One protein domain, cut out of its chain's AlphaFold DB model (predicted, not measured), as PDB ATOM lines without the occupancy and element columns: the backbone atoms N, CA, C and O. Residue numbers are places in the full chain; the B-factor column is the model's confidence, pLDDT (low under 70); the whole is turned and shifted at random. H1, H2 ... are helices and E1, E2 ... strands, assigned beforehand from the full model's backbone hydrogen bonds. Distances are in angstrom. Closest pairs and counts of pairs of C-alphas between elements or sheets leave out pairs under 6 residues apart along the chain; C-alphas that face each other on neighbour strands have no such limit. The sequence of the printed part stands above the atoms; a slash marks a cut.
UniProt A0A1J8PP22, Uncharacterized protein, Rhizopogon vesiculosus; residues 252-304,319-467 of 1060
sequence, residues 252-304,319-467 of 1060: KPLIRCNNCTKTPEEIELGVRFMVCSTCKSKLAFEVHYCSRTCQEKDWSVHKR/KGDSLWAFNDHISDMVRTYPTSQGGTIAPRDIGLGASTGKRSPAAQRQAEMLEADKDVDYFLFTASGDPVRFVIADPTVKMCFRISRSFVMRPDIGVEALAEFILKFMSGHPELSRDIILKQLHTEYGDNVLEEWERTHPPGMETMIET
ATOM      1  N   LYS A 252     141.998 217.935 140.737       54.16
ATOM      2  CA  LYS A 252     140.704 218.530 141.123       54.16
ATOM      3  C   LYS A 252     139.778 217.445 141.691       54.16
ATOM      4  O   LYS A 252     139.491 216.490 140.966       54.16
ATOM      5  N   PRO A 253     139.239 217.599 142.919       57.19
ATOM      6  CA  PRO A 253     138.340 216.608 143.506       57.19
ATOM      7  C   PRO A 253     137.103 216.420 142.624       57.19
ATOM      8  O   PRO A 253     136.525 217.394 142.132       57.19
ATOM      9  N   LEU A 254     136.693 215.167 142.417       62.97
ATOM     10  CA  LEU A 254     135.585 214.842 141.523       62.97
ATOM     11  C   LEU A 254     134.263 215.318 142.149       62.97
ATOM     12  O   LEU A 254     133.731 214.679 143.055       62.97
ATOM     13  N   ILE A 255     133.743 216.460 141.686       80.00
ATOM     14  CA  ILE A 255     132.536 217.092 142.238       80.00
ATOM     15  C   ILE A 255     131.307 216.240 141.895       80.00
ATOM     16  O   ILE A 255     130.667 216.426 140.862       80.00
ATOM     17  N   ARG A 256     130.983 215.288 142.771       88.38
ATOM     18  CA  ARG A 256     129.790 214.441 142.672       88.38
ATOM     19  C   ARG A 256     128.600 215.073 143.388       88.38
ATOM     20  O   ARG A 256     128.752 215.759 144.397       88.38
ATOM     21  N   CYS A 257     127.385 214.792 142.921       94.31
ATOM     22  CA  CYS A 257     126.182 215.153 143.663       94.31
ATOM     23  C   CYS A 257     126.007 214.255 144.898       94.31
ATOM     24  O   CYS A 257     125.829 213.048 144.753       94.31
ATOM     25  N   ASN A 258     125.909 214.840 146.096       93.44
ATOM     26  CA  ASN A 258     125.702 214.101 147.351       93.44
ATOM     27  C   ASN A 258     124.447 213.201 147.394       93.44
ATOM     28  O   ASN A 258     124.386 212.298 148.219       93.44
ATOM     29  N   ASN A 259     123.463 213.415 146.511       94.94
ATOM     30  CA  ASN A 259     122.218 212.639 146.459       94.94
ATOM     31  C   ASN A 259     122.167 211.573 145.346       94.94
ATOM     32  O   ASN A 259     121.489 210.563 145.499       94.94
ATOM     33  N   CYS A 260     122.784 211.825 144.187       93.50
ATOM     34  CA  CYS A 260     122.667 210.961 142.998       93.50
ATOM     35  C   CYS A 260     124.009 210.659 142.318       93.50
ATOM     36  O   CYS A 260     124.025 210.245 141.163       93.50
ATOM     37  N   THR A 261     125.116 210.935 143.013       90.38
ATOM     38  CA  THR A 261     126.522 210.687 142.641       90.38
ATOM     39  C   THR A 261     127.034 211.278 141.323       90.38
ATOM     40  O   THR A 261     128.240 211.227 141.106       90.38
ATOM     41  N   LYS A 262     126.175 211.902 140.502       90.19
ATOM     42  CA  LYS A 262     126.534 212.471 139.193       90.19
ATOM     43  C   LYS A 262     127.703 213.458 139.240       90.19
ATOM     44  O   LYS A 262     127.694 214.331 140.111       90.19
ATOM     45  N   THR A 263     128.635 213.355 138.291       86.12
ATOM     46  CA  THR A 263     129.768 214.279 138.065       86.12
ATOM     47  C   THR A 263     129.373 215.503 137.204       86.12
ATOM     48  O   THR A 263     128.225 215.584 136.754       86.12
ATOM     49  N   PRO A 264     130.280 216.476 136.950       83.06
ATOM     50  CA  PRO A 264     130.042 217.585 136.016       83.06
ATOM     51  C   PRO A 264     129.911 217.174 134.544       83.06
ATOM     52  O   PRO A 264     129.317 217.916 133.769       83.06
ATOM     53  N   GLU A 265     130.448 216.019 134.159       82.88
ATOM     54  CA  GLU A 265     130.334 215.464 132.806       82.88
ATOM     55  C   GLU A 265     128.996 214.729 132.579       82.88
ATOM     56  O   GLU A 265     128.528 214.625 131.450       82.88
ATOM     57  N   GLU A 266     128.345 214.252 133.646       84.38
ATOM     58  CA  GLU A 266     127.073 213.509 133.589       84.38
ATOM     59  C   GLU A 266     125.820 214.403 133.671       84.38
ATOM     60  O   GLU A 266     124.692 213.905 133.791       84.38
ATOM     61  N   ILE A 267     125.992 215.725 133.659       87.69
ATOM     62  CA  ILE A 267     124.923 216.728 133.734       87.69
ATOM     63  C   ILE A 267     124.911 217.593 132.472       87.69
ATOM     64  O   ILE A 267     125.900 217.685 131.754       87.69
ATOM     65  N   GLU A 268     123.768 218.214 132.180       83.69
ATOM     66  CA  GLU A 268     123.597 219.007 130.960       83.69
ATOM     67  C   GLU A 268     124.596 220.176 130.900       83.69
ATOM     68  O   GLU A 268     124.802 220.897 131.883       83.69
ATOM     69  N   LEU A 269     125.220 220.358 129.731       74.25
ATOM     70  CA  LEU A 269     126.261 221.359 129.487       74.25
ATOM     71  C   LEU A 269     125.793 222.767 129.891       74.25
ATOM     72  O   LEU A 269     124.912 223.354 129.267       74.25
ATOM     73  N   GLY A 270     126.417 223.312 130.940       83.25
ATOM     74  CA  GLY A 270     126.101 224.623 131.516       83.25
ATOM     75  C   GLY A 270     125.452 224.581 132.905       83.25
ATOM     76  O   GLY A 270     125.467 225.598 133.605       83.25
ATOM     77  N   VAL A 271     124.948 223.427 133.361       84.75
ATOM     78  CA  VAL A 271     124.424 223.272 134.727       84.75
ATOM     79  C   VAL A 271     125.571 223.353 135.739       84.75
ATOM     80  O   VAL A 271     126.499 222.549 135.732       84.75
ATOM     81  N   ARG A 272     125.506 224.329 136.653       91.06
ATOM     82  CA  ARG A 272     126.458 224.461 137.767       91.06
ATOM     83  C   ARG A 272     125.939 223.730 139.003       91.06
ATOM     84  O   ARG A 272     124.771 223.875 139.359       91.06
ATOM     85  N   PHE A 273     126.822 223.027 139.711       94.50
ATOM     86  CA  PHE A 273     126.495 222.465 141.021       94.50
ATOM     87  C   PHE A 273     126.119 223.565 142.015       94.50
ATOM     88  O   PHE A 273     126.861 224.525 142.226       94.50
ATOM     89  N   MET A 274     124.986 223.379 142.685       95.31
ATOM     90  CA  MET A 274     124.622 224.156 143.862       95.31
ATOM     91  C   MET A 274     125.464 223.706 145.056       95.31
ATOM     92  O   MET A 274     125.703 222.509 145.221       95.31
ATOM     93  N   VAL A 275     125.816 224.635 145.945       95.25
ATOM     94  CA  VAL A 275     126.541 224.334 147.188       95.25
ATOM     95  C   VAL A 275     125.665 224.631 148.403       95.25
ATOM     96  O   VAL A 275     124.962 225.643 148.437       95.25
ATOM     97  N   CYS A 276     125.713 223.782 149.434       95.19
ATOM     98  CA  CYS A 276     125.098 224.101 150.727       95.19
ATOM     99  C   CYS A 276     125.803 225.300 151.392       95.19
ATOM    100  O   CYS A 276     126.878 225.153 151.982       95.19
ATOM    101  N   SER A 277     125.176 226.479 151.342       90.94
ATOM    102  CA  SER A 277     125.714 227.727 151.908       90.94
ATOM    103  C   SER A 277     126.042 227.632 153.402       90.94
ATOM    104  O   SER A 277     127.047 228.185 153.845       90.94
ATOM    105  N   THR A 278     125.256 226.884 154.180       90.12
ATOM    106  CA  THR A 278     125.490 226.666 155.619       90.12
ATOM    107  C   THR A 278     126.697 225.767 155.902       90.12
ATOM    108  O   THR A 278     127.329 225.934 156.943       90.12
ATOM    109  N   CYS A 279     127.059 224.844 155.002       90.56
ATOM    110  CA  CYS A 279     128.322 224.108 155.119       90.56
ATOM    111  C   CYS A 279     129.495 224.993 154.688       90.56
ATOM    112  O   CYS A 279     130.380 225.224 155.505       90.56
ATOM    113  N   LYS A 280     129.427 225.597 153.491       88.44
ATOM    114  CA  LYS A 280     130.471 226.484 152.936       88.44
ATOM    115  C   LYS A 280     130.858 227.649 153.867       88.44
ATOM    116  O   LYS A 280     131.986 228.119 153.814       88.44
ATOM    117  N   SER A 281     129.941 228.117 154.720       81.75
ATOM    118  CA  SER A 281     130.182 229.211 155.681       81.75
ATOM    119  C   SER A 281     130.571 228.778 157.103       81.75
ATOM    120  O   SER A 281     130.960 229.632 157.895       81.75
ATOM    121  N   LYS A 282     130.453 227.491 157.468       81.69
ATOM    122  CA  LYS A 282     130.695 227.012 158.851       81.69
ATOM    123  C   LYS A 282     131.675 225.846 158.963       81.69
ATOM    124  O   LYS A 282     132.095 225.523 160.073       81.69
ATOM    125  N   LEU A 283     132.000 225.192 157.851       75.31
ATOM    126  CA  LEU A 283     132.788 223.965 157.775       75.31
ATOM    127  C   LEU A 283     133.832 224.106 156.663       75.31
ATOM    128  O   LEU A 283     133.585 224.761 155.656       75.31
ATOM    129  N   ALA A 284     134.982 223.451 156.816       67.75
ATOM    130  CA  ALA A 284     136.068 223.477 155.831       67.75
ATOM    131  C   ALA A 284     135.818 222.561 154.607       67.75
ATOM    132  O   ALA A 284     136.766 222.040 154.023       67.75
ATOM    133  N   PHE A 285     134.551 222.316 154.253       76.62
ATOM    134  CA  PHE A 285     134.152 221.493 153.112       76.62
ATOM    135  C   PHE A 285     132.834 221.971 152.493       76.62
ATOM    136  O   PHE A 285     131.949 222.509 153.167       76.62
ATOM    137  N   GLU A 286     132.699 221.735 151.191       88.38
ATOM    138  CA  GLU A 286     131.499 222.030 150.411       88.38
ATOM    139  C   GLU A 286     130.669 220.759 150.193       88.38
ATOM    140  O   GLU A 286     131.171 219.642 150.278       88.38
ATOM    141  N   VAL A 287     129.363 220.929 149.981       92.88
ATOM    142  CA  VAL A 287     128.417 219.827 149.746       92.88
ATOM    143  C   VAL A 287     127.607 220.186 148.516       92.88
ATOM    144  O   VAL A 287     126.946 221.232 148.507       92.88
ATOM    145  N   HIS A 288     127.705 219.346 147.487       95.75
ATOM    146  CA  HIS A 288     127.369 219.697 146.112       95.75
ATOM    147  C   HIS A 288     126.120 218.960 145.622       95.75
ATOM    148  O   HIS A 288     125.939 217.760 145.840       95.75
ATOM    149  N   TYR A 289     125.258 219.674 144.897       96.19
ATOM    150  CA  TYR A 289     124.040 219.115 144.314       96.19
ATOM    151  C   TYR A 289     123.863 219.563 142.865       96.19
ATOM    152  O   TYR A 289     123.876 220.761 142.586       96.19
ATOM    153  N   CYS A 290     123.650 218.619 141.947       96.00
ATOM    154  CA  CYS A 290     123.436 218.929 140.530       96.00
ATOM    155  C   CYS A 290     122.065 219.569 140.245       96.00
ATOM    156  O   CYS A 290     121.865 220.156 139.188       96.00
ATOM    157  N   SER A 291     121.100 219.444 141.162       95.44
ATOM    158  CA  SER A 291     119.777 220.058 141.035       95.44
ATOM    159  C   SER A 291     119.115 220.285 142.392       95.44
ATOM    160  O   SER A 291     119.473 219.662 143.400       95.44
ATOM    161  N   ARG A 292     118.100 221.156 142.418       95.75
ATOM    162  CA  ARG A 292     117.329 221.454 143.630       95.75
ATOM    163  C   ARG A 292     116.620 220.226 144.201       95.75
ATOM    164  O   ARG A 292     116.728 219.968 145.395       95.75
ATOM    165  N   THR A 293     116.036 219.401 143.336       95.38
ATOM    166  CA  THR A 293     115.413 218.118 143.695       95.38
ATOM    167  C   THR A 293     116.391 217.159 144.380       95.38
ATOM    168  O   THR A 293     115.998 216.395 145.258       95.38
ATOM    169  N   CYS A 294     117.673 217.189 143.999       96.25
ATOM    170  CA  CYS A 294     118.708 216.382 144.641       96.25
ATOM    171  C   CYS A 294     119.073 216.918 146.031       96.25
ATOM    172  O   CYS A 294     119.173 216.134 146.970       96.25
ATOM    173  N   GLN A 295     119.191 218.241 146.184       96.50
ATOM    174  CA  GLN A 295     119.382 218.869 147.496       96.50
ATOM    175  C   GLN A 295     118.226 218.564 148.453       96.50
ATOM    176  O   GLN A 295     118.464 218.284 149.621       96.50
ATOM    177  N   GLU A 296     116.980 218.596 147.982       94.88
ATOM    178  CA  GLU A 296     115.796 218.409 148.831       94.88
ATOM    179  C   GLU A 296     115.574 216.952 149.261       94.88
ATOM    180  O   GLU A 296     115.109 216.714 150.377       94.88
ATOM    181  N   LYS A 297     115.977 215.974 148.436       94.81
ATOM    182  CA  LYS A 297     115.985 214.549 148.811       94.81
ATOM    183  C   LYS A 297     117.009 214.263 149.920       94.81
ATOM    184  O   LYS A 297     116.629 213.782 150.994       94.81
ATOM    185  N   ASP A 298     118.272 214.637 149.710       95.12
ATOM    186  CA  ASP A 298     119.336 214.451 150.708       95.12
ATOM    187  C   ASP A 298     119.168 215.362 151.937       95.12
ATOM    188  O   ASP A 298     119.597 215.003 153.029       95.12
ATOM    189  N   TRP A 299     118.437 216.485 151.848       94.31
ATOM    190  CA  TRP A 299     118.165 217.352 153.006       94.31
ATOM    191  C   TRP A 299     117.616 216.582 154.217       94.31
ATOM    192  O   TRP A 299     117.926 216.921 155.358       94.31
ATOM    193  N   SER A 300     116.851 215.508 153.994       89.06
ATOM    194  CA  SER A 300     116.371 214.606 155.048       89.06
ATOM    195  C   SER A 300     117.497 213.985 155.900       89.06
ATOM    196  O   SER A 300     117.351 213.881 157.124       89.06
ATOM    197  N   VAL A 301     118.629 213.645 155.281       88.94
ATOM    198  CA  VAL A 301     119.844 213.102 155.899       88.94
ATOM    199  C   VAL A 301     120.772 214.247 156.307       88.94
ATOM    200  O   VAL A 301     121.059 214.406 157.500       88.94
ATOM    201  N   HIS A 302     121.163 215.080 155.341       91.62
ATOM    202  CA  HIS A 302     122.126 216.171 155.457       91.62
ATOM    203  C   HIS A 302     121.795 217.181 156.566       91.62
ATOM    204  O   HIS A 302     122.696 217.595 157.300       91.62
ATOM    205  N   LYS A 303     120.513 217.527 156.793       92.62
ATOM    206  CA  LYS A 303     120.102 218.477 157.856       92.62
ATOM    207  C   LYS A 303     120.567 218.087 159.265       92.62
ATOM    208  O   LYS A 303     120.626 218.937 160.148       92.62
ATOM    209  N   ARG A 304     120.886 216.806 159.504       87.12
ATOM    210  CA  ARG A 304     121.383 216.329 160.807       87.12
ATOM    211  C   ARG A 304     122.832 216.751 161.071       87.12
ATOM    212  O   ARG A 304     123.158 217.001 162.234       87.12
ATOM    213  N   LYS A 319     138.705 216.680 154.455       41.03
ATOM    214  CA  LYS A 319     140.045 217.319 154.545       41.03
ATOM    215  C   LYS A 319     140.865 217.049 155.841       41.03
ATOM    216  O   LYS A 319     141.961 217.575 155.985       41.03
ATOM    217  N   GLY A 320     140.342 216.271 156.797       41.53
ATOM    218  CA  GLY A 320     141.049 215.789 157.998       41.53
ATOM    219  C   GLY A 320     141.280 214.267 158.047       41.53
ATOM    220  O   GLY A 320     141.723 213.752 159.068       41.53
ATOM    221  N   ASP A 321     140.943 213.547 156.979       45.69
ATOM    222  CA  ASP A 321     141.227 212.129 156.736       45.69
ATOM    223  C   ASP A 321     142.578 212.038 156.011       45.69
ATOM    224  O   ASP A 321     142.716 212.635 154.951       45.69
ATOM    225  N   SER A 322     143.597 211.345 156.532       41.62
ATOM    226  CA  SER A 322     144.950 211.372 155.931       41.62
ATOM    227  C   SER A 322     145.011 210.838 154.491       41.62
ATOM    228  O   SER A 322     145.979 211.097 153.780       41.62
ATOM    229  N   LEU A 323     143.956 210.154 154.036       46.59
ATOM    230  CA  LEU A 323     143.791 209.664 152.670       46.59
ATOM    231  C   LEU A 323     142.851 210.536 151.802       46.59
ATOM    232  O   LEU A 323     142.440 210.088 150.735       46.59
ATOM    233  N   TRP A 324     142.506 211.767 152.217       52.44
ATOM    234  CA  TRP A 324     141.555 212.645 151.497       52.44
ATOM    235  C   TRP A 324     142.021 213.098 150.109       52.44
ATOM    236  O   TRP A 324     141.197 213.456 149.272       52.44
ATOM    237  N   ALA A 325     143.334 213.099 149.867       43.84
ATOM    238  CA  ALA A 325     143.926 213.449 148.577       43.84
ATOM    239  C   ALA A 325     143.829 212.313 147.535       43.84
ATOM    240  O   ALA A 325     144.210 212.509 146.384       43.84
ATOM    241  N   PHE A 326     143.326 211.136 147.922       48.78
ATOM    242  CA  PHE A 326     143.091 210.007 147.025       48.78
ATOM    243  C   PHE A 326     141.597 209.860 146.727       48.78
ATOM    244  O   PHE A 326     140.746 210.162 147.559       48.78
ATOM    245  N   ASN A 327     141.276 209.346 145.539       51.44
ATOM    246  CA  ASN A 327     139.912 208.958 145.177       51.44
ATOM    247  C   ASN A 327     139.365 207.951 146.213       51.44
ATOM    248  O   ASN A 327     140.082 207.013 146.575       51.44
ATOM    249  N   ASP A 328     138.115 208.118 146.669       50.97
ATOM    250  CA  ASP A 328     137.509 207.341 147.772       50.97
ATOM    251  C   ASP A 328     137.726 205.823 147.619       50.97
ATOM    252  O   ASP A 328     138.048 205.114 148.572       50.97
ATOM    253  N   HIS A 329     137.648 205.343 146.375       53.03
ATOM    254  CA  HIS A 329     137.824 203.943 145.980       53.03
ATOM    255  C   HIS A 329     139.179 203.332 146.376       53.03
ATOM    256  O   HIS A 329     139.237 202.131 146.659       53.03
ATOM    257  N   ILE A 330     140.245 204.143 146.393       50.12
ATOM    258  CA  ILE A 330     141.610 203.778 146.820       50.12
ATOM    259  C   ILE A 330     141.719 203.892 148.342       50.12
ATOM    260  O   ILE A 330     142.256 202.998 148.994       50.12
ATOM    261  N   SER A 331     141.163 204.969 148.905       52.34
ATOM    262  CA  SER A 331     141.122 205.242 150.346       52.34
ATOM    263  C   SER A 331     140.540 204.050 151.124       52.34
ATOM    264  O   SER A 331     141.145 203.558 152.079       52.34
ATOM    265  N   ASP A 332     139.424 203.493 150.644       54.22
ATOM    266  CA  ASP A 332     138.788 202.312 151.238       54.22
ATOM    267  C   ASP A 332     139.508 200.988 150.945       54.22
ATOM    268  O   ASP A 332     139.410 200.061 151.744       54.22
ATOM    269  N   MET A 333     140.272 200.882 149.851       56.31
ATOM    270  CA  MET A 333     141.121 199.708 149.605       56.31
ATOM    271  C   MET A 333     142.252 199.641 150.638       56.31
ATOM    272  O   MET A 333     142.404 198.623 151.314       56.31
ATOM    273  N   VAL A 334     142.998 200.739 150.811       53.19
ATOM    274  CA  VAL A 334     144.143 200.826 151.737       53.19
ATOM    275  C   VAL A 334     143.725 200.515 153.178       53.19
ATOM    276  O   VAL A 334     144.438 199.806 153.885       53.19
ATOM    277  N   ARG A 335     142.525 200.945 153.591       58.72
ATOM    278  CA  ARG A 335     141.923 200.627 154.902       58.72
ATOM    279  C   ARG A 335     141.632 199.141 155.143       58.72
ATOM    280  O   ARG A 335     141.429 198.765 156.294       58.72
ATOM    281  N   THR A 336     141.555 198.314 154.098       52.16
ATOM    282  CA  THR A 336     141.201 196.884 154.220       52.16
ATOM    283  C   THR A 336     142.396 195.934 154.258       52.16
ATOM    284  O   THR A 336     142.195 194.741 154.487       52.16
ATOM    285  N   TYR A 337     143.628 196.423 154.090       58.81
ATOM    286  CA  TYR A 337     144.814 195.577 154.217       58.81
ATOM    287  C   TYR A 337     145.182 195.337 155.692       58.81
ATOM    288  O   TYR A 337     145.391 196.302 156.430       58.81
ATOM    289  N   PRO A 338     145.300 194.074 156.144       49.19
ATOM    290  CA  PRO A 338     145.772 193.774 157.487       49.19
ATOM    291  C   PRO A 338     147.286 194.011 157.565       49.19
ATOM    292  O   PRO A 338     148.082 193.237 157.033       49.19
ATOM    293  N   THR A 339     147.693 195.078 158.246       41.97
ATOM    294  CA  THR A 339     149.100 195.304 158.592       41.97
ATOM    295  C   THR A 339     149.558 194.301 159.649       41.97
ATOM    296  O   THR A 339     148.822 193.944 160.573       41.97
ATOM    297  N   SER A 340     150.801 193.831 159.530       49.19
ATOM    298  CA  SER A 340     151.432 193.048 160.595       49.19
ATOM    299  C   SER A 340     151.714 193.922 161.829       49.19
ATOM    300  O   SER A 340     151.699 195.152 161.758       49.19
ATOM    301  N   GLN A 341     152.075 193.307 162.962       41.06
ATOM    302  CA  GLN A 341     152.560 194.051 164.139       41.06
ATOM    303  C   GLN A 341     153.848 194.866 163.871       41.06
ATOM    304  O   GLN A 341     154.216 195.687 164.705       41.06
ATOM    305  N   GLY A 342     154.514 194.664 162.726       38.19
ATOM    306  CA  GLY A 342     155.644 195.468 162.248       38.19
ATOM    307  C   GLY A 342     155.294 196.445 161.117       38.19
ATOM    308  O   GLY A 342     156.201 196.918 160.442       38.19
ATOM    309  N   GLY A 343     154.010 196.705 160.843       41.62
ATOM    310  CA  GLY A 343     153.544 197.631 159.798       41.62
ATOM    311  C   GLY A 343     153.585 197.082 158.365       41.62
ATOM    312  O   GLY A 343     152.769 197.478 157.539       41.62
ATOM    313  N   THR A 344     154.461 196.121 158.070       44.81
ATOM    314  CA  THR A 344     154.571 195.504 156.738       44.81
ATOM    315  C   THR A 344     153.336 194.676 156.361       44.81
ATOM    316  O   THR A 344     152.730 194.010 157.209       44.81
ATOM    317  N   ILE A 345     152.996 194.691 155.067       54.75
ATOM    318  CA  ILE A 345     151.949 193.873 154.439       54.75
ATOM    319  C   ILE A 345     152.651 192.794 153.608       54.75
ATOM    320  O   ILE A 345     153.369 193.112 152.665       54.75
ATOM    321  N   ALA A 346     152.461 191.515 153.934       67.31
ATOM    322  CA  ALA A 346     153.012 190.428 153.123       67.31
ATOM    323  C   ALA A 346     152.143 190.193 151.867       67.31
ATOM    324  O   ALA A 346     150.917 190.242 151.982       67.31
ATOM    325  N   PRO A 347     152.705 189.832 150.692       62.28
ATOM    326  CA  PRO A 347     151.916 189.600 149.473       62.28
ATOM    327  C   PRO A 347     150.787 188.563 149.625       62.28
ATOM    328  O   PRO A 347     149.731 188.690 149.004       62.28
ATOM    329  N   ARG A 348     150.962 187.563 150.503       68.69
ATOM    330  CA  ARG A 348     149.924 186.564 150.827       68.69
ATOM    331  C   ARG A 348     148.673 187.160 151.497       68.69
ATOM    332  O   ARG A 348     147.600 186.575 151.413       68.69
ATOM    333  N   ASP A 349     148.821 188.311 152.153       72.56
ATOM    334  CA  ASP A 349     147.791 188.983 152.950       72.56
ATOM    335  C   ASP A 349     147.121 190.154 152.188       72.56
ATOM    336  O   ASP A 349     146.190 190.783 152.694       72.56
ATOM    337  N   ILE A 350     147.511 190.380 150.922       72.56
ATOM    338  CA  ILE A 350     146.792 191.225 149.951       72.56
ATOM    339  C   ILE A 350     145.495 190.505 149.534       72.56
ATOM    340  O   ILE A 350     145.467 189.690 148.604       72.56
ATOM    341  N   GLY A 351     144.426 190.779 150.285       72.94
ATOM    342  CA  GLY A 351     143.089 190.218 150.085       72.94
ATOM    343  C   GLY A 351     142.339 190.768 148.864       72.94
ATOM    344  O   GLY A 351     142.872 191.509 148.042       72.94
ATOM    345  N   LEU A 352     141.063 190.394 148.746       73.00
ATOM    346  CA  LEU A 352     140.197 190.707 147.595       73.00
ATOM    347  C   LEU A 352     139.427 192.035 147.719       73.00
ATOM    348  O   LEU A 352     138.563 192.323 146.890       73.00
ATOM    349  N   GLY A 353     139.703 192.806 148.776       63.62
ATOM    350  CA  GLY A 353     138.958 194.006 149.152       63.62
ATOM    351  C   GLY A 353     137.519 193.729 149.609       63.62
ATOM    352  O   GLY A 353     136.916 192.692 149.321       63.62
ATOM    353  N   ALA A 354     136.932 194.696 150.319       62.47
ATOM    354  CA  ALA A 354     135.499 194.684 150.593       62.47
ATOM    355  C   ALA A 354     134.714 194.966 149.296       62.47
ATOM    356  O   ALA A 354     134.938 195.982 148.623       62.47
ATOM    357  N   SER A 355     133.787 194.068 148.944       61.19
ATOM    358  CA  SER A 355     132.933 194.201 147.761       61.19
ATOM    359  C   SER A 355     131.834 195.241 147.993       61.19
ATOM    360  O   SER A 355     130.910 195.017 148.774       61.19
ATOM    361  N   THR A 356     131.912 196.362 147.282       54.97
ATOM    362  CA  THR A 356     130.922 197.453 147.314       54.97
ATOM    363  C   THR A 356     129.706 197.211 146.409       54.97
ATOM    364  O   THR A 356     128.736 197.963 146.471       54.97
ATOM    365  N   GLY A 357     129.729 196.151 145.594       73.75
ATOM    366  CA  GLY A 357     128.646 195.738 144.697       73.75
ATOM    367  C   GLY A 357     128.456 194.218 144.670       73.75
ATOM    368  O   GLY A 357     129.209 193.470 145.295       73.75
ATOM    369  N   LYS A 358     127.435 193.747 143.941       77.75
ATOM    370  CA  LYS A 358     127.191 192.308 143.745       77.75
ATOM    371  C   LYS A 358     128.215 191.730 142.763       77.75
ATOM    372  O   LYS A 358     128.216 192.121 141.601       77.75
ATOM    373  N   ARG A 359     129.025 190.769 143.213       84.50
ATOM    374  CA  ARG A 359     129.828 189.910 142.326       84.50
ATOM    375  C   ARG A 359     128.917 188.993 141.498       84.50
ATOM    376  O   ARG A 359     127.811 188.658 141.930       84.50
ATOM    377  N   SER A 360     129.398 188.555 140.336       89.94
ATOM    378  CA  SER A 360     128.812 187.416 139.620       89.94
ATOM    379  C   SER A 360     128.965 186.126 140.452       89.94
ATOM    380  O   SER A 360     129.854 186.052 141.308       89.94
ATOM    381  N   PRO A 361     128.158 185.073 140.214       92.38
ATOM    382  CA  PRO A 361     128.334 183.791 140.902       92.38
ATOM    383  C   PRO A 361     129.725 183.171 140.687       92.38
ATOM    384  O   PRO A 361     130.249 182.525 141.592       92.38
ATOM    385  N   ALA A 362     130.347 183.402 139.524       90.88
ATOM    386  CA  ALA A 362     131.703 182.941 139.243       90.88
ATOM    387  C   ALA A 362     132.757 183.748 140.016       90.88
ATOM    388  O   ALA A 362     133.567 183.146 140.715       90.88
ATOM    389  N   ALA A 363     132.699 185.087 140.003       89.94
ATOM    390  CA  ALA A 363     133.637 185.917 140.767       89.94
ATOM    391  C   ALA A 363     133.471 185.737 142.290       89.94
ATOM    392  O   ALA A 363     134.421 185.918 143.050       89.94
ATOM    393  N   GLN A 364     132.279 185.344 142.755       92.19
ATOM    394  CA  GLN A 364     132.051 184.963 144.148       92.19
ATOM    395  C   GLN A 364     132.670 183.592 144.487       92.19
ATOM    396  O   GLN A 364     133.387 183.505 145.480       92.19
ATOM    397  N   ARG A 365     132.502 182.562 143.639       93.50
ATOM    398  CA  ARG A 365     133.222 181.275 143.776       93.50
ATOM    399  C   ARG A 365     134.740 181.490 143.786       93.50
ATOM    400  O   ARG A 365     135.441 180.923 144.620       93.50
ATOM    401  N   GLN A 366     135.235 182.338 142.887       93.62
ATOM    402  CA  GLN A 366     136.647 182.700 142.788       93.62
ATOM    403  C   GLN A 366     137.158 183.358 144.074       93.62
ATOM    404  O   GLN A 366     138.251 183.042 144.547       93.62
ATOM    405  N   ALA A 367     136.353 184.240 144.671       90.31
ATOM    406  CA  ALA A 367     136.683 184.883 145.933       90.31
ATOM    407  C   ALA A 367     136.774 183.882 147.096       90.31
ATOM    408  O   ALA A 367     137.767 183.879 147.820       90.31
ATOM    409  N   GLU A 368     135.781 183.002 147.234       92.25
ATOM    410  CA  GLU A 368     135.723 181.979 148.290       92.25
ATOM    411  C   GLU A 368     136.908 181.001 148.215       92.25
ATOM    412  O   GLU A 368     137.485 180.637 149.240       92.25
ATOM    413  N   MET A 369     137.332 180.621 147.006       94.06
ATOM    414  CA  MET A 369     138.481 179.732 146.813       94.06
ATOM    415  C   MET A 369     139.821 180.406 147.149       94.06
ATOM    416  O   MET A 369     140.678 179.781 147.772       94.06
ATOM    417  N   LEU A 370     139.999 181.686 146.805       93.25
ATOM    418  CA  LEU A 370     141.204 182.460 147.148       93.25
ATOM    419  C   LEU A 370     141.274 182.851 148.635       93.25
ATOM    420  O   LEU A 370     142.363 183.091 149.156       93.25
ATOM    421  N   GLU A 371     140.137 182.906 149.328       88.62
ATOM    422  CA  GLU A 371     140.086 183.088 150.784       88.62
ATOM    423  C   GLU A 371     140.415 181.784 151.538       88.62
ATOM    424  O   GLU A 371     141.037 181.831 152.602       88.62
ATOM    425  N   ALA A 372     140.088 180.623 150.954       91.00
ATOM    426  CA  ALA A 372     140.457 179.304 151.472       91.00
ATOM    427  C   ALA A 372     141.934 178.919 151.220       91.00
ATOM    428  O   ALA A 372     142.532 178.238 152.054       91.00
ATOM    429  N   ASP A 373     142.530 179.348 150.101       94.56
ATOM    430  CA  ASP A 373     143.902 179.010 149.689       94.56
ATOM    431  C   ASP A 373     144.713 180.276 149.349       94.56
ATOM    432  O   ASP A 373     144.913 180.643 148.189       94.56
ATOM    433  N   LYS A 374     145.185 180.966 150.396       90.12
ATOM    434  CA  LYS A 374     145.877 182.264 150.291       90.12
ATOM    435  C   LYS A 374     147.190 182.246 149.500       90.12
ATOM    436  O   LYS A 374     147.646 183.316 149.085       90.12
ATOM    437  N   ASP A 375     147.807 181.081 149.307       90.31
ATOM    438  CA  ASP A 375     149.063 180.945 148.556       90.31
ATOM    439  C   ASP A 375     148.838 180.985 147.032       90.31
ATOM    440  O   ASP A 375     149.777 181.243 146.272       90.31
ATOM    441  N   VAL A 376     147.587 180.809 146.586       93.62
ATOM    442  CA  VAL A 376     147.165 180.914 145.185       93.62
ATOM    443  C   VAL A 376     146.880 182.364 144.801       93.62
ATOM    444  O   VAL A 376     146.335 183.154 145.574       93.62
ATOM    445  N   ASP A 377     147.266 182.733 143.581       94.06
ATOM    446  CA  ASP A 377     147.096 184.090 143.065       94.06
ATOM    447  C   ASP A 377     145.804 184.217 142.245       94.06
ATOM    448  O   ASP A 377     145.104 185.227 142.354       94.06
ATOM    449  N   TYR A 378     145.430 183.174 141.498       95.94
ATOM    450  CA  TYR A 378     144.134 183.042 140.824       95.94
ATOM    451  C   TYR A 378     143.771 181.551 140.674       95.94
ATOM    452  O   TYR A 378     144.658 180.700 140.647       95.94
ATOM    453  N   PHE A 379     142.492 181.200 140.563       96.62
ATOM    454  CA  PHE A 379     142.085 179.851 140.147       96.62
ATOM    455  C   PHE A 379     141.592 179.881 138.703       96.62
ATOM    456  O   PHE A 379     140.903 180.811 138.296       96.62
ATOM    457  N   LEU A 380     141.931 178.867 137.918       96.50
ATOM    458  CA  LEU A 380     141.379 178.675 136.578       96.50
ATOM    459  C   LEU A 380     140.598 177.370 136.527       96.50
ATOM    460  O   LEU A 380     140.929 176.440 137.255       96.50
ATOM    461  N   PHE A 381     139.576 177.284 135.683       95.56
ATOM    462  CA  PHE A 381     138.763 176.074 135.552       95.56
ATOM    463  C   PHE A 381     138.957 175.433 134.180       95.56
ATOM    464  O   PHE A 381     138.830 176.098 133.156       95.56
ATOM    465  N   THR A 382     139.251 174.134 134.160       95.19
ATOM    466  CA  THR A 382     139.327 173.339 132.923       95.19
ATOM    467  C   THR A 382     137.951 173.216 132.253       95.19
ATOM    468  O   THR A 382     136.916 173.565 132.829       95.19
ATOM    469  N   ALA A 383     137.898 172.636 131.050       91.44
ATOM    470  CA  ALA A 383     136.628 172.323 130.383       91.44
ATOM    471  C   ALA A 383     135.713 171.363 131.181       91.44
ATOM    472  O   ALA A 383     134.499 171.379 130.973       91.44
ATOM    473  N   SER A 384     136.264 170.553 132.095       93.31
ATOM    474  CA  SER A 384     135.509 169.706 133.035       93.31
ATOM    475  C   SER A 384     135.067 170.440 134.312       93.31
ATOM    476  O   SER A 384     134.241 169.918 135.057       93.31
ATOM    477  N   GLY A 385     135.547 171.669 134.542       92.25
ATOM    478  CA  GLY A 385     135.234 172.490 135.717       92.25
ATOM    479  C   GLY A 385     136.189 172.306 136.902       92.25
ATOM    480  O   GLY A 385     135.937 172.880 137.971       92.25
ATOM    481  N   ASP A 386     137.266 171.539 136.714       94.38
ATOM    482  CA  ASP A 386     138.280 171.248 137.729       94.38
ATOM    483  C   ASP A 386     139.211 172.455 137.954       94.38
ATOM    484  O   ASP A 386     139.579 173.131 136.989       94.38
ATOM    485  N   PRO A 387     139.594 172.761 139.209       96.31
ATOM    486  CA  PRO A 387     140.378 173.948 139.531       96.31
ATOM    487  C   PRO A 387     141.893 173.750 139.375       96.31
ATOM    488  O   PRO A 387     142.521 172.969 140.090       96.31
ATOM    489  N   VAL A 388     142.497 174.565 138.518       95.81
ATOM    490  CA  VAL A 388     143.943 174.731 138.346       95.81
ATOM    491  C   VAL A 388     144.418 175.924 139.181       95.81
ATOM    492  O   VAL A 388     143.866 177.022 139.091       95.81
ATOM    493  N   ARG A 389     145.457 175.725 140.001       96.19
ATOM    494  CA  ARG A 389     146.062 176.773 140.846       96.19
ATOM    495  C   ARG A 389     147.013 177.636 140.005       96.19
ATOM    496  O   ARG A 389     148.081 177.161 139.628       96.19
ATOM    497  N   PHE A 390     146.669 178.899 139.749       94.94
ATOM    498  CA  PHE A 390     147.600 179.873 139.171       94.94
ATOM    499  C   PHE A 390     148.457 180.476 140.289       94.94
ATOM    500  O   PHE A 390     147.946 181.151 141.189       94.94
ATOM    501  N   VAL A 391     149.763 180.206 140.243       93.69
ATOM    502  CA  VAL A 391     150.735 180.677 141.236       93.69
ATOM    503  C   VAL A 391     151.912 181.325 140.518       93.69
ATOM    504  O   VAL A 391     152.627 180.683 139.753       93.69
ATOM    505  N   ILE A 392     152.126 182.603 140.796       90.94
ATOM    506  CA  ILE A 392     153.252 183.395 140.314       90.94
ATOM    507  C   ILE A 392     154.453 183.106 141.223       90.94
ATOM    508  O   ILE A 392     154.322 183.107 142.450       90.94
ATOM    509  N   ALA A 393     155.618 182.838 140.633       86.25
ATOM    510  CA  ALA A 393     156.839 182.544 141.388       86.25
ATOM    511  C   ALA A 393     157.542 183.813 141.904       86.25
ATOM    512  O   ALA A 393     158.062 183.819 143.017       86.25
ATOM    513  N   ASP A 394     157.541 184.886 141.108       84.94
ATOM    514  CA  ASP A 394     158.199 186.150 141.443       84.94
ATOM    515  C   ASP A 394     157.381 186.972 142.471       84.94
ATOM    516  O   ASP A 394     156.189 187.210 142.237       84.94
ATOM    517  N   PRO A 395     157.970 187.426 143.598       71.88
ATOM    518  CA  PRO A 395     157.244 188.168 144.635       71.88
ATOM    519  C   PRO A 395     156.696 189.532 144.193       71.88
ATOM    520  O   PRO A 395     155.600 189.905 144.619       71.88
ATOM    521  N   THR A 396     157.420 190.265 143.345       65.50
ATOM    522  CA  THR A 396     157.033 191.603 142.874       65.50
ATOM    523  C   THR A 396     155.908 191.491 141.852       65.50
ATOM    524  O   THR A 396     154.864 192.122 142.014       65.50
ATOM    525  N   VAL A 397     156.045 190.602 140.861       78.31
ATOM    526  CA  VAL A 397     154.974 190.293 139.899       78.31
ATOM    527  C   VAL A 397     153.731 189.774 140.632       78.31
ATOM    528  O   VAL A 397     152.617 190.183 140.307       78.31
ATOM    529  N   LYS A 398     153.898 188.939 141.671       87.62
ATOM    530  CA  LYS A 398     152.796 188.467 142.526       87.62
ATOM    531  C   LYS A 398     152.088 189.616 143.243       87.62
ATOM    532  O   LYS A 398     150.859 189.646 143.258       87.62
ATOM    533  N   MET A 399     152.831 190.557 143.825       77.62
ATOM    534  CA  MET A 399     152.258 191.734 144.481       77.62
ATOM    535  C   MET A 399     151.493 192.612 143.484       77.62
ATOM    536  O   MET A 399     150.318 192.896 143.721       77.62
ATOM    537  N   CYS A 400     152.098 192.963 142.343       75.19
ATOM    538  CA  CYS A 400     151.435 193.720 141.278       75.19
ATOM    539  C   CYS A 400     150.150 193.023 140.805       75.19
ATOM    540  O   CYS A 400     149.088 193.639 140.789       75.19
ATOM    541  N   PHE A 401     150.212 191.722 140.510       88.81
ATOM    542  CA  PHE A 401     149.059 190.940 140.064       88.81
ATOM    543  C   PHE A 401     147.944 190.869 141.115       88.81
ATOM    544  O   PHE A 401     146.776 191.053 140.777       88.81
ATOM    545  N   ARG A 402     148.267 190.652 142.399       88.81
ATOM    546  CA  ARG A 402     147.265 190.638 143.483       88.81
ATOM    547  C   ARG A 402     146.588 191.996 143.665       88.81
ATOM    548  O   ARG A 402     145.384 192.025 143.918       88.81
ATOM    549  N   ILE A 403     147.331 193.089 143.485       78.38
ATOM    550  CA  ILE A 403     146.806 194.460 143.492       78.38
ATOM    551  C   ILE A 403     145.879 194.675 142.284       78.38
ATOM    552  O   ILE A 403     144.717 195.029 142.489       78.38
ATOM    553  N   SER A 404     146.309 194.361 141.054       80.62
ATOM    554  CA  SER A 404     145.461 194.430 139.849       80.62
ATOM    555  C   SER A 404     144.177 193.609 140.004       80.62
ATOM    556  O   SER A 404     143.082 194.134 139.825       80.62
ATOM    557  N   ARG A 405     144.285 192.353 140.454       89.56
ATOM    558  CA  ARG A 405     143.154 191.467 140.781       89.56
ATOM    559  C   ARG A 405     142.183 192.093 141.794       89.56
ATOM    560  O   ARG A 405     140.978 191.887 141.682       89.56
ATOM    561  N   SER A 406     142.676 192.845 142.782       79.88
ATOM    562  CA  SER A 406     141.823 193.506 143.785       79.88
ATOM    563  C   SER A 406     141.029 194.693 143.218       79.88
ATOM    564  O   SER A 406     139.895 194.916 143.641       79.88
ATOM    565  N   PHE A 407     141.571 195.393 142.213       73.81
ATOM    566  CA  PHE A 407     140.822 196.387 141.436       73.81
ATOM    567  C   PHE A 407     139.778 195.715 140.533       73.81
ATOM    568  O   PHE A 407     138.610 196.091 140.576       73.81
ATOM    569  N   VAL A 408     140.176 194.670 139.800       75.94
ATOM    570  CA  VAL A 408     139.334 193.931 138.836       75.94
ATOM    571  C   VAL A 408     138.142 193.214 139.485       75.94
ATOM    572  O   VAL A 408     137.107 193.010 138.859       75.94
ATOM    573  N   MET A 409     138.215 192.903 140.782       67.19
ATOM    574  CA  MET A 409     137.067 192.422 141.570       67.19
ATOM    575  C   MET A 409     135.982 193.496 141.835       67.19
ATOM    576  O   MET A 409     135.054 193.254 142.618       67.19
ATOM    577  N   ARG A 410     136.064 194.662 141.177       62.47
ATOM    578  CA  ARG A 410     135.010 195.679 141.024       62.47
ATOM    579  C   ARG A 410     134.748 195.886 139.516       62.47
ATOM    580  O   ARG A 410     135.714 195.983 138.766       62.47
ATOM    581  N   PRO A 411     133.484 195.969 139.059       50.62
ATOM    582  CA  PRO A 411     133.103 195.759 137.651       50.62
ATOM    583  C   PRO A 411     133.475 196.885 136.661       50.62
ATOM    584  O   PRO A 411     132.955 196.907 135.550       50.62
ATOM    585  N   ASP A 412     134.353 197.815 137.049       55.41
ATOM    586  CA  ASP A 412     134.505 199.113 136.380       55.41
ATOM    587  C   ASP A 412     135.909 199.362 135.781       55.41
ATOM    588  O   ASP A 412     136.066 200.313 135.015       55.41
ATOM    589  N   ILE A 413     136.955 198.601 136.166       57.06
ATOM    590  CA  ILE A 413     138.364 198.918 135.826       57.06
ATOM    591  C   ILE A 413     139.251 197.664 135.663       57.06
ATOM    592  O   ILE A 413     139.423 196.895 136.608       57.06
ATOM    593  N   GLY A 414     139.958 197.567 134.528       68.81
ATOM    594  CA  GLY A 414     141.285 196.932 134.432       68.81
ATOM    595  C   GLY A 414     141.327 195.422 134.182       68.81
ATOM    596  O   GLY A 414     142.376 194.804 134.391       68.81
ATOM    597  N   VAL A 415     140.212 194.813 133.772       80.81
ATOM    598  CA  VAL A 415     140.117 193.359 133.533       80.81
ATOM    599  C   VAL A 415     141.061 192.914 132.411       80.81
ATOM    600  O   VAL A 415     141.545 191.784 132.404       80.81
ATOM    601  N   GLU A 416     141.377 193.823 131.493       80.06
ATOM    602  CA  GLU A 416     142.168 193.606 130.287       80.06
ATOM    603  C   GLU A 416     143.610 193.208 130.633       80.06
ATOM    604  O   GLU A 416     144.125 192.219 130.110       80.06
ATOM    605  N   ALA A 417     144.234 193.919 131.579       76.31
ATOM    606  CA  ALA A 417     145.595 193.643 132.043       76.31
ATOM    607  C   ALA A 417     145.685 192.345 132.867       76.31
ATOM    608  O   ALA A 417     146.714 191.664 132.851       76.31
ATOM    609  N   LEU A 418     144.605 191.970 133.567       86.88
ATOM    610  CA  LEU A 418     144.504 190.673 134.242       86.88
ATOM    611  C   LEU A 418     144.381 189.538 133.211       86.88
ATOM    612  O   LEU A 418     145.097 188.541 133.304       86.88
ATOM    613  N   ALA A 419     143.512 189.714 132.211       87.00
ATOM    614  CA  ALA A 419     143.284 188.760 131.131       87.00
ATOM    615  C   ALA A 419     144.559 188.501 130.319       87.00
ATOM    616  O   ALA A 419     144.949 187.350 130.134       87.00
ATOM    617  N   GLU A 420     145.235 189.567 129.886       83.25
ATOM    618  CA  GLU A 420     146.486 189.514 129.127       83.25
ATOM    619  C   GLU A 420     147.571 188.716 129.873       83.25
ATOM    620  O   GLU A 420     148.158 187.782 129.320       83.25
ATOM    621  N   PHE A 421     147.790 189.031 131.154       88.06
ATOM    622  CA  PHE A 421     148.801 188.375 131.980       88.06
ATOM    623  C   PHE A 421     148.500 186.885 132.204       88.06
ATOM    624  O   PHE A 421     149.381 186.040 132.027       88.06
ATOM    625  N   ILE A 422     147.251 186.540 132.544       92.50
ATOM    626  CA  ILE A 422     146.833 185.141 132.728       92.50
ATOM    627  C   ILE A 422     146.997 184.359 131.420       92.50
ATOM    628  O   ILE A 422     147.581 183.273 131.422       92.50
ATOM    629  N   LEU A 423     146.521 184.908 130.297       89.25
ATOM    630  CA  LEU A 423     146.618 184.271 128.983       89.25
ATOM    631  C   LEU A 423     148.070 184.033 128.567       89.25
ATOM    632  O   LEU A 423     148.377 182.957 128.056       89.25
ATOM    633  N   LYS A 424     148.969 184.993 128.815       86.31
ATOM    634  CA  LYS A 424     150.393 184.839 128.505       86.31
ATOM    635  C   LYS A 424     151.001 183.665 129.271       86.31
ATOM    636  O   LYS A 424     151.548 182.755 128.647       86.31
ATOM    637  N   PHE A 425     150.863 183.649 130.598       87.25
ATOM    638  CA  PHE A 425     151.483 182.627 131.450       87.25
ATOM    639  C   PHE A 425     150.846 181.235 131.315       87.25
ATOM    640  O   PHE A 425     151.553 180.239 131.452       87.25
ATOM    641  N   MET A 426     149.545 181.142 131.019       86.44
ATOM    642  CA  MET A 426     148.830 179.858 130.936       86.44
ATOM    643  C   MET A 426     148.662 179.312 129.514       86.44
ATOM    644  O   MET A 426     148.183 178.193 129.356       86.44
ATOM    645  N   SER A 427     149.135 180.032 128.492       79.62
ATOM    646  CA  SER A 427     149.134 179.603 127.081       79.62
ATOM    647  C   SER A 427     149.763 178.223 126.818       79.62
ATOM    648  O   SER A 427     149.406 177.567 125.843       79.62
ATOM    649  N   GLY A 428     150.682 177.769 127.681       83.50
ATOM    650  CA  GLY A 428     151.319 176.450 127.610       83.50
ATOM    651  C   GLY A 428     150.640 175.335 128.422       83.50
ATOM    652  O   GLY A 428     151.165 174.223 128.456       83.50
ATOM    653  N   HIS A 429     149.522 175.599 129.108       90.69
ATOM    654  CA  HIS A 429     148.868 174.611 129.972       90.69
ATOM    655  C   HIS A 429     147.909 173.707 129.168       90.69
ATOM    656  O   HIS A 429     146.964 174.215 128.561       90.69
ATOM    657  N   PRO A 430     148.075 172.369 129.182       89.62
ATOM    658  CA  PRO A 430     147.414 171.471 128.225       89.62
ATOM    659  C   PRO A 430     145.881 171.427 128.335       89.62
ATOM    660  O   PRO A 430     145.210 171.087 127.367       89.62
ATOM    661  N   GLU A 431     145.323 171.779 129.497       91.62
ATOM    662  CA  GLU A 431     143.879 171.715 129.783       91.62
ATOM    663  C   GLU A 431     143.195 173.097 129.833       91.62
ATOM    664  O   GLU A 431     142.003 173.191 130.131       91.62
ATOM    665  N   LEU A 432     143.937 174.180 129.555       93.81
ATOM    666  CA  LEU A 432     143.449 175.563 129.623       93.81
ATOM    667  C   LEU A 432     143.756 176.304 128.316       93.81
ATOM    668  O   LEU A 432     144.720 177.057 128.215       93.81
ATOM    669  N   SER A 433     142.913 176.099 127.302       93.00
ATOM    670  CA  SER A 433     142.987 176.895 126.075       93.00
ATOM    671  C   SER A 433     142.645 178.368 126.338       93.00
ATOM    672  O   SER A 433     141.937 178.702 127.295       93.00
ATOM    673  N   ARG A 434     143.094 179.250 125.434       91.06
ATOM    674  CA  ARG A 434     142.727 180.679 125.401       91.06
ATOM    675  C   ARG A 434     141.221 180.880 125.600       91.06
ATOM    676  O   ARG A 434     140.821 181.692 126.428       91.06
ATOM    677  N   ASP A 435     140.405 180.105 124.893       91.19
ATOM    678  CA  ASP A 435     138.945 180.232 124.900       91.19
ATOM    679  C   ASP A 435     138.327 179.842 126.252       91.19
ATOM    680  O   ASP A 435     137.340 180.440 126.675       91.19
ATOM    681  N   ILE A 436     138.912 178.865 126.958       93.06
ATOM    682  CA  ILE A 436     138.477 178.459 128.304       93.06
ATOM    683  C   ILE A 436     138.762 179.585 129.306       93.06
ATOM    684  O   ILE A 436     137.868 179.978 130.058       93.06
ATOM    685  N   ILE A 437     139.973 180.153 129.266       93.50
ATOM    686  CA  ILE A 437     140.389 181.268 130.132       93.50
ATOM    687  C   ILE A 437     139.522 182.510 129.868       93.50
ATOM    688  O   ILE A 437     138.969 183.090 130.801       93.50
ATOM    689  N   LEU A 438     139.338 182.889 128.599       90.56
ATOM    690  CA  LEU A 438     138.491 184.021 128.211       90.56
ATOM    691  C   LEU A 438     137.029 183.822 128.624       90.56
ATOM    692  O   LEU A 438     136.413 184.738 129.168       90.56
ATOM    693  N   LYS A 439     136.478 182.618 128.437       92.25
ATOM    694  CA  LYS A 439     135.113 182.285 128.863       92.25
ATOM    695  C   LYS A 439     134.946 182.355 130.383       92.25
ATOM    696  O   LYS A 439     133.895 182.797 130.849       92.25
ATOM    697  N   GLN A 440     135.955 181.959 131.160       94.50
ATOM    698  CA  GLN A 440     135.940 182.151 132.610       94.50
ATOM    699  C   GLN A 440     135.904 183.642 132.964       94.50
ATOM    700  O   GLN A 440     135.001 184.060 133.683       94.50
ATOM    701  N   LEU A 441     136.819 184.445 132.414       92.50
ATOM    702  CA  LEU A 441     136.904 185.887 132.681       92.50
ATOM    703  C   LEU A 441     135.608 186.623 132.298       92.50
ATOM    704  O   LEU A 441     135.097 187.412 133.088       92.50
ATOM    705  N   HIS A 442     135.009 186.287 131.154       89.88
ATOM    706  CA  HIS A 442     133.683 186.764 130.741       89.88
ATOM    707  C   HIS A 442     132.579 186.358 131.737       89.88
ATOM    708  O   HIS A 442     131.666 187.139 132.003       89.88
ATOM    709  N   THR A 443     132.637 185.154 132.316       91.88
ATOM    710  CA  THR A 443     131.644 184.700 133.312       91.88
ATOM    711  C   THR A 443     131.851 185.372 134.679       91.88
ATOM    712  O   THR A 443     130.889 185.576 135.421       91.88
ATOM    713  N   GLU A 444     133.090 185.727 135.026       91.88
ATOM    714  CA  GLU A 444     133.427 186.446 136.259       91.88
ATOM    715  C   GLU A 444     133.092 187.942 136.178       91.88
ATOM    716  O   GLU A 444     132.465 188.464 137.106       91.88
ATOM    717  N   TYR A 445     133.451 188.608 135.078       89.19
ATOM    718  CA  TYR A 445     133.505 190.073 134.981       89.19
ATOM    719  C   TYR A 445     132.550 190.698 133.947       89.19
ATOM    720  O   TYR A 445     132.264 191.890 134.045       89.19
ATOM    721  N   GLY A 446     131.984 189.909 133.028       87.62
ATOM    722  CA  GLY A 446     130.958 190.348 132.074       87.62
ATOM    723  C   GLY A 446     131.450 190.620 130.648       87.62
ATOM    724  O   GLY A 446     132.644 190.656 130.359       87.62
ATOM    725  N   ASP A 447     130.479 190.792 129.755       73.31
ATOM    726  CA  ASP A 447     130.607 190.690 128.297       73.31
ATOM    727  C   ASP A 447     131.584 191.724 127.689       73.31
ATOM    728  O   ASP A 447     132.406 191.375 126.839       73.31
ATOM    729  N   ASN A 448     131.563 192.972 128.182       72.75
ATOM    730  CA  ASN A 448     132.385 194.092 127.686       72.75
ATOM    731  C   ASN A 448     133.900 193.799 127.668       72.75
ATOM    732  O   ASN A 448     134.632 194.380 126.869       72.75
ATOM    733  N   VAL A 449     134.368 192.918 128.559       67.00
ATOM    734  CA  VAL A 449     135.791 192.578 128.730       67.00
ATOM    735  C   VAL A 449     136.390 191.985 127.456       67.00
ATOM    736  O   VAL A 449     137.564 192.210 127.164       67.00
ATOM    737  N   LEU A 450     135.598 191.223 126.696       62.41
ATOM    738  CA  LEU A 450     136.091 190.531 125.509       62.41
ATOM    739  C   LEU A 450     136.295 191.499 124.340       62.41
ATOM    740  O   LEU A 450     137.372 191.531 123.745       62.41
ATOM    741  N   GLU A 451     135.278 192.317 124.056       70.56
ATOM    742  CA  GLU A 451     135.308 193.290 122.960       70.56
ATOM    743  C   GLU A 451     136.403 194.341 123.176       70.56
ATOM    744  O   GLU A 451     137.143 194.655 122.245       70.56
ATOM    745  N   GLU A 452     136.564 194.848 124.403       68.38
ATOM    746  CA  GLU A 452     137.567 195.875 124.696       68.38
ATOM    747  C   GLU A 452     139.002 195.323 124.650       68.38
ATOM    748  O   GLU A 452     139.890 195.989 124.112       68.38
ATOM    749  N   TRP A 453     139.239 194.087 125.119       70.12
ATOM    750  CA  TRP A 453     140.554 193.436 125.024       70.12
ATOM    751  C   TRP A 453     140.955 193.183 123.563       70.12
ATOM    752  O   TRP A 453     142.049 193.576 123.145       70.12
ATOM    753  N   GLU A 454     140.066 192.585 122.757       71.50
ATOM    754  CA  GLU A 454     140.355 192.264 121.348       71.50
ATOM    755  C   GLU A 454     140.494 193.518 120.471       71.50
ATOM    756  O   GLU A 454     141.242 193.509 119.492       71.50
ATOM    757  N   ARG A 455     139.857 194.629 120.860       75.19
ATOM    758  CA  ARG A 455     140.004 195.943 120.215       75.19
ATOM    759  C   ARG A 455     141.355 196.620 120.487       75.19
ATOM    760  O   ARG A 455     141.721 197.530 119.743       75.19
ATOM    761  N   THR A 456     142.076 196.235 121.545       65.69
ATOM    762  CA  THR A 456     143.214 197.016 122.072       65.69
ATOM    763  C   THR A 456     144.572 196.306 122.058       65.69
ATOM    764  O   THR A 456     145.583 197.003 121.991       65.69
ATOM    765  N   HIS A 457     144.634 194.967 122.059       71.50
ATOM    766  CA  HIS A 457     145.896 194.221 122.226       71.50
ATOM    767  C   HIS A 457     146.225 193.294 121.030       71.50
ATOM    768  O   HIS A 457     145.753 192.154 120.978       71.50
ATOM    769  N   PRO A 458     147.059 193.730 120.059       61.94
ATOM    770  CA  PRO A 458     147.530 192.862 118.979       61.94
ATOM    771  C   PRO A 458     148.554 191.814 119.481       61.94
ATOM    772  O   PRO A 458     149.262 192.058 120.463       61.94
ATOM    773  N   PRO A 459     148.695 190.651 118.812       57.09
ATOM    774  CA  PRO A 459     149.595 189.590 119.266       57.09
ATOM    775  C   PRO A 459     151.070 190.020 119.329       57.09
ATOM    776  O   PRO A 459     151.623 190.499 118.340       57.09
ATOM    777  N   GLY A 460     151.723 189.764 120.467       57.50
ATOM    778  CA  GLY A 460     153.165 189.983 120.663       57.50
ATOM    779  C   GLY A 460     153.549 191.202 121.507       57.50
ATOM    780  O   GLY A 460     154.741 191.459 121.662       57.50
ATOM    781  N   MET A 461     152.582 191.936 122.063       57.69
ATOM    782  CA  MET A 461     152.846 193.039 122.996       57.69
ATOM    783  C   MET A 461     153.397 192.536 124.352       57.69
ATOM    784  O   MET A 461     153.214 191.376 124.728       57.69
ATOM    785  N   GLU A 462     154.119 193.398 125.074       62.34
ATOM    786  CA  GLU A 462     154.589 193.133 126.442       62.34
ATOM    787  C   GLU A 462     153.536 193.598 127.452       62.34
ATOM    788  O   GLU A 462     153.035 194.716 127.333       62.34
ATOM    789  N   THR A 463     153.204 192.759 128.444       68.69
ATOM    790  CA  THR A 463     152.035 193.035 129.287       68.69
ATOM    791  C   THR A 463     152.242 194.232 130.203       68.69
ATOM    792  O   THR A 463     153.355 194.524 130.661       68.69
ATOM    793  N   MET A 464     151.146 194.909 130.549       60.97
ATOM    794  CA  MET A 464     151.207 196.062 131.452       60.97
ATOM    795  C   MET A 464     151.768 195.682 132.836       60.97
ATOM    796  O   MET A 464     152.516 196.458 133.435       60.97
ATOM    797  N   ILE A 465     151.456 194.479 133.335       62.47
ATOM    798  CA  ILE A 465     151.942 193.980 134.633       62.47
ATOM    799  C   ILE A 465     153.442 193.654 134.569       62.47
ATOM    800  O   ILE A 465     154.183 194.037 135.475       62.47
ATOM    801  N   GLU A 466     153.922 193.028 133.488       61.03
ATOM    802  CA  GLU A 466     155.363 192.819 133.281       61.03
ATOM    803  C   GLU A 466     156.115 194.133 133.105       61.03
ATOM    804  O   GLU A 466     157.216 194.254 133.626       61.03
ATOM    805  N   THR A 467     155.539 195.132 132.432       66.12
ATOM    806  CA  THR A 467     156.168 196.452 132.266       66.12
ATOM    807  C   THR A 467     156.381 197.133 133.622       66.12
ATOM    808  O   THR A 467     157.479 197.612 133.910       66.12
TER     809      THR A 467
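AT A GLANCE: This is residues 252 to 304 and 319 to 467 of the 1060 residues of an uncharacterized protein of Rhizopogon vesiculosus (UniProt A0A1J8PP22). Two lobes lie at opposite ends of the longest axis: a larger body of mostly crossed helices, H4 to H8 with short H9, and the strand hairpin E1 and E2 at its side; and a small loop-rich head, residues 252 to 304, with H1 and H2. Between them lies H3, and one long stretch with no named element, residues 335 to 360, leads from H3 to H4 in the larger body. The printed part has 202 residues with nine named helices and two named strands, in the order H1 H2 H3 H4 E1 E2 H5 H6 H7 H8 H9; the sheet E1 - E2 is antiparallel. Its class is mostly helix, though under half of its residues are in named elements. The whole is loose, with a radius of gyration of the C-alphas of 21.2 A and spans of 65 by 45 by 31 A.

IN THESE COORDINATES: Start at C-alpha 252, and after 25 residues with no named element find C-alpha 277 at (125.714, 227.727, 151.908), where H1, residues 277 to 280, begins. Next come H2, residues 292 to 302, 13.8 A, and, past the cut, H3, residues 328 to 334, 10.1 A. After residues 335 to 360 find C-alpha 361 at (128.334, 183.791, 140.902); from there H4 runs to 372, 16.7 A. Then follow E1, 378 to 381; E2, 387 to 390; H5, 395 to 408, 19.7 A; H6, 415 to 426, and H7, 434 to 445, each 16.3 A; H8, 448 to 456, 12.5 A; and H9, 464 to 467, ending at (156.168, 196.452, 132.266).

HOW THE PARTS SIT: Look first at H6, the hub. It touches H5 with residues 415 to 418 alone, closest at C-alphas 408 and 415, 5.4 A, a helical hairpin at a steep tilt of 42 degrees. It touches H7, C-alphas 423 and 434 closest at 6.4 A, as another helical hairpin. H8 touches it about perpendicular at 74 degrees, by residues 415 to 416 of H6 alone, C-alphas 416 and 453 closest at 5.5 A. H4 touches H7 about perpendicular at 86 degrees, with residues 361 to 363 alone, C-alphas 363 and 444 closest at 4.5 A. In the hairpin E1 and E2, find N 380 and O 388 at 2.9 A, within hydrogen-bond range. H5 touches H9, C-alphas 400 and 465 closest at 6.7 A. H3 is near H5; H1 and H2 are apart. Every O i to N i+4 pair is within hydrogen-bond range in H4 to H8, but 5 of 7 in H2 and 2 of 3 in H3; H1 and H9 are too short for such a pair.

THE WHOLE: C-alphas 281 and 430, the two farthest apart, are 66.2 A apart. Residues 305 to 318 are not printed, and C-alphas 304 and 319 are 19.7 A apart across this cut. The links H1 to H2 and H3 to H4 are long. The mean pLDDT of the printed part is 78.5; 59 residues are under 70, among them 319 to 348 and 458 to 467.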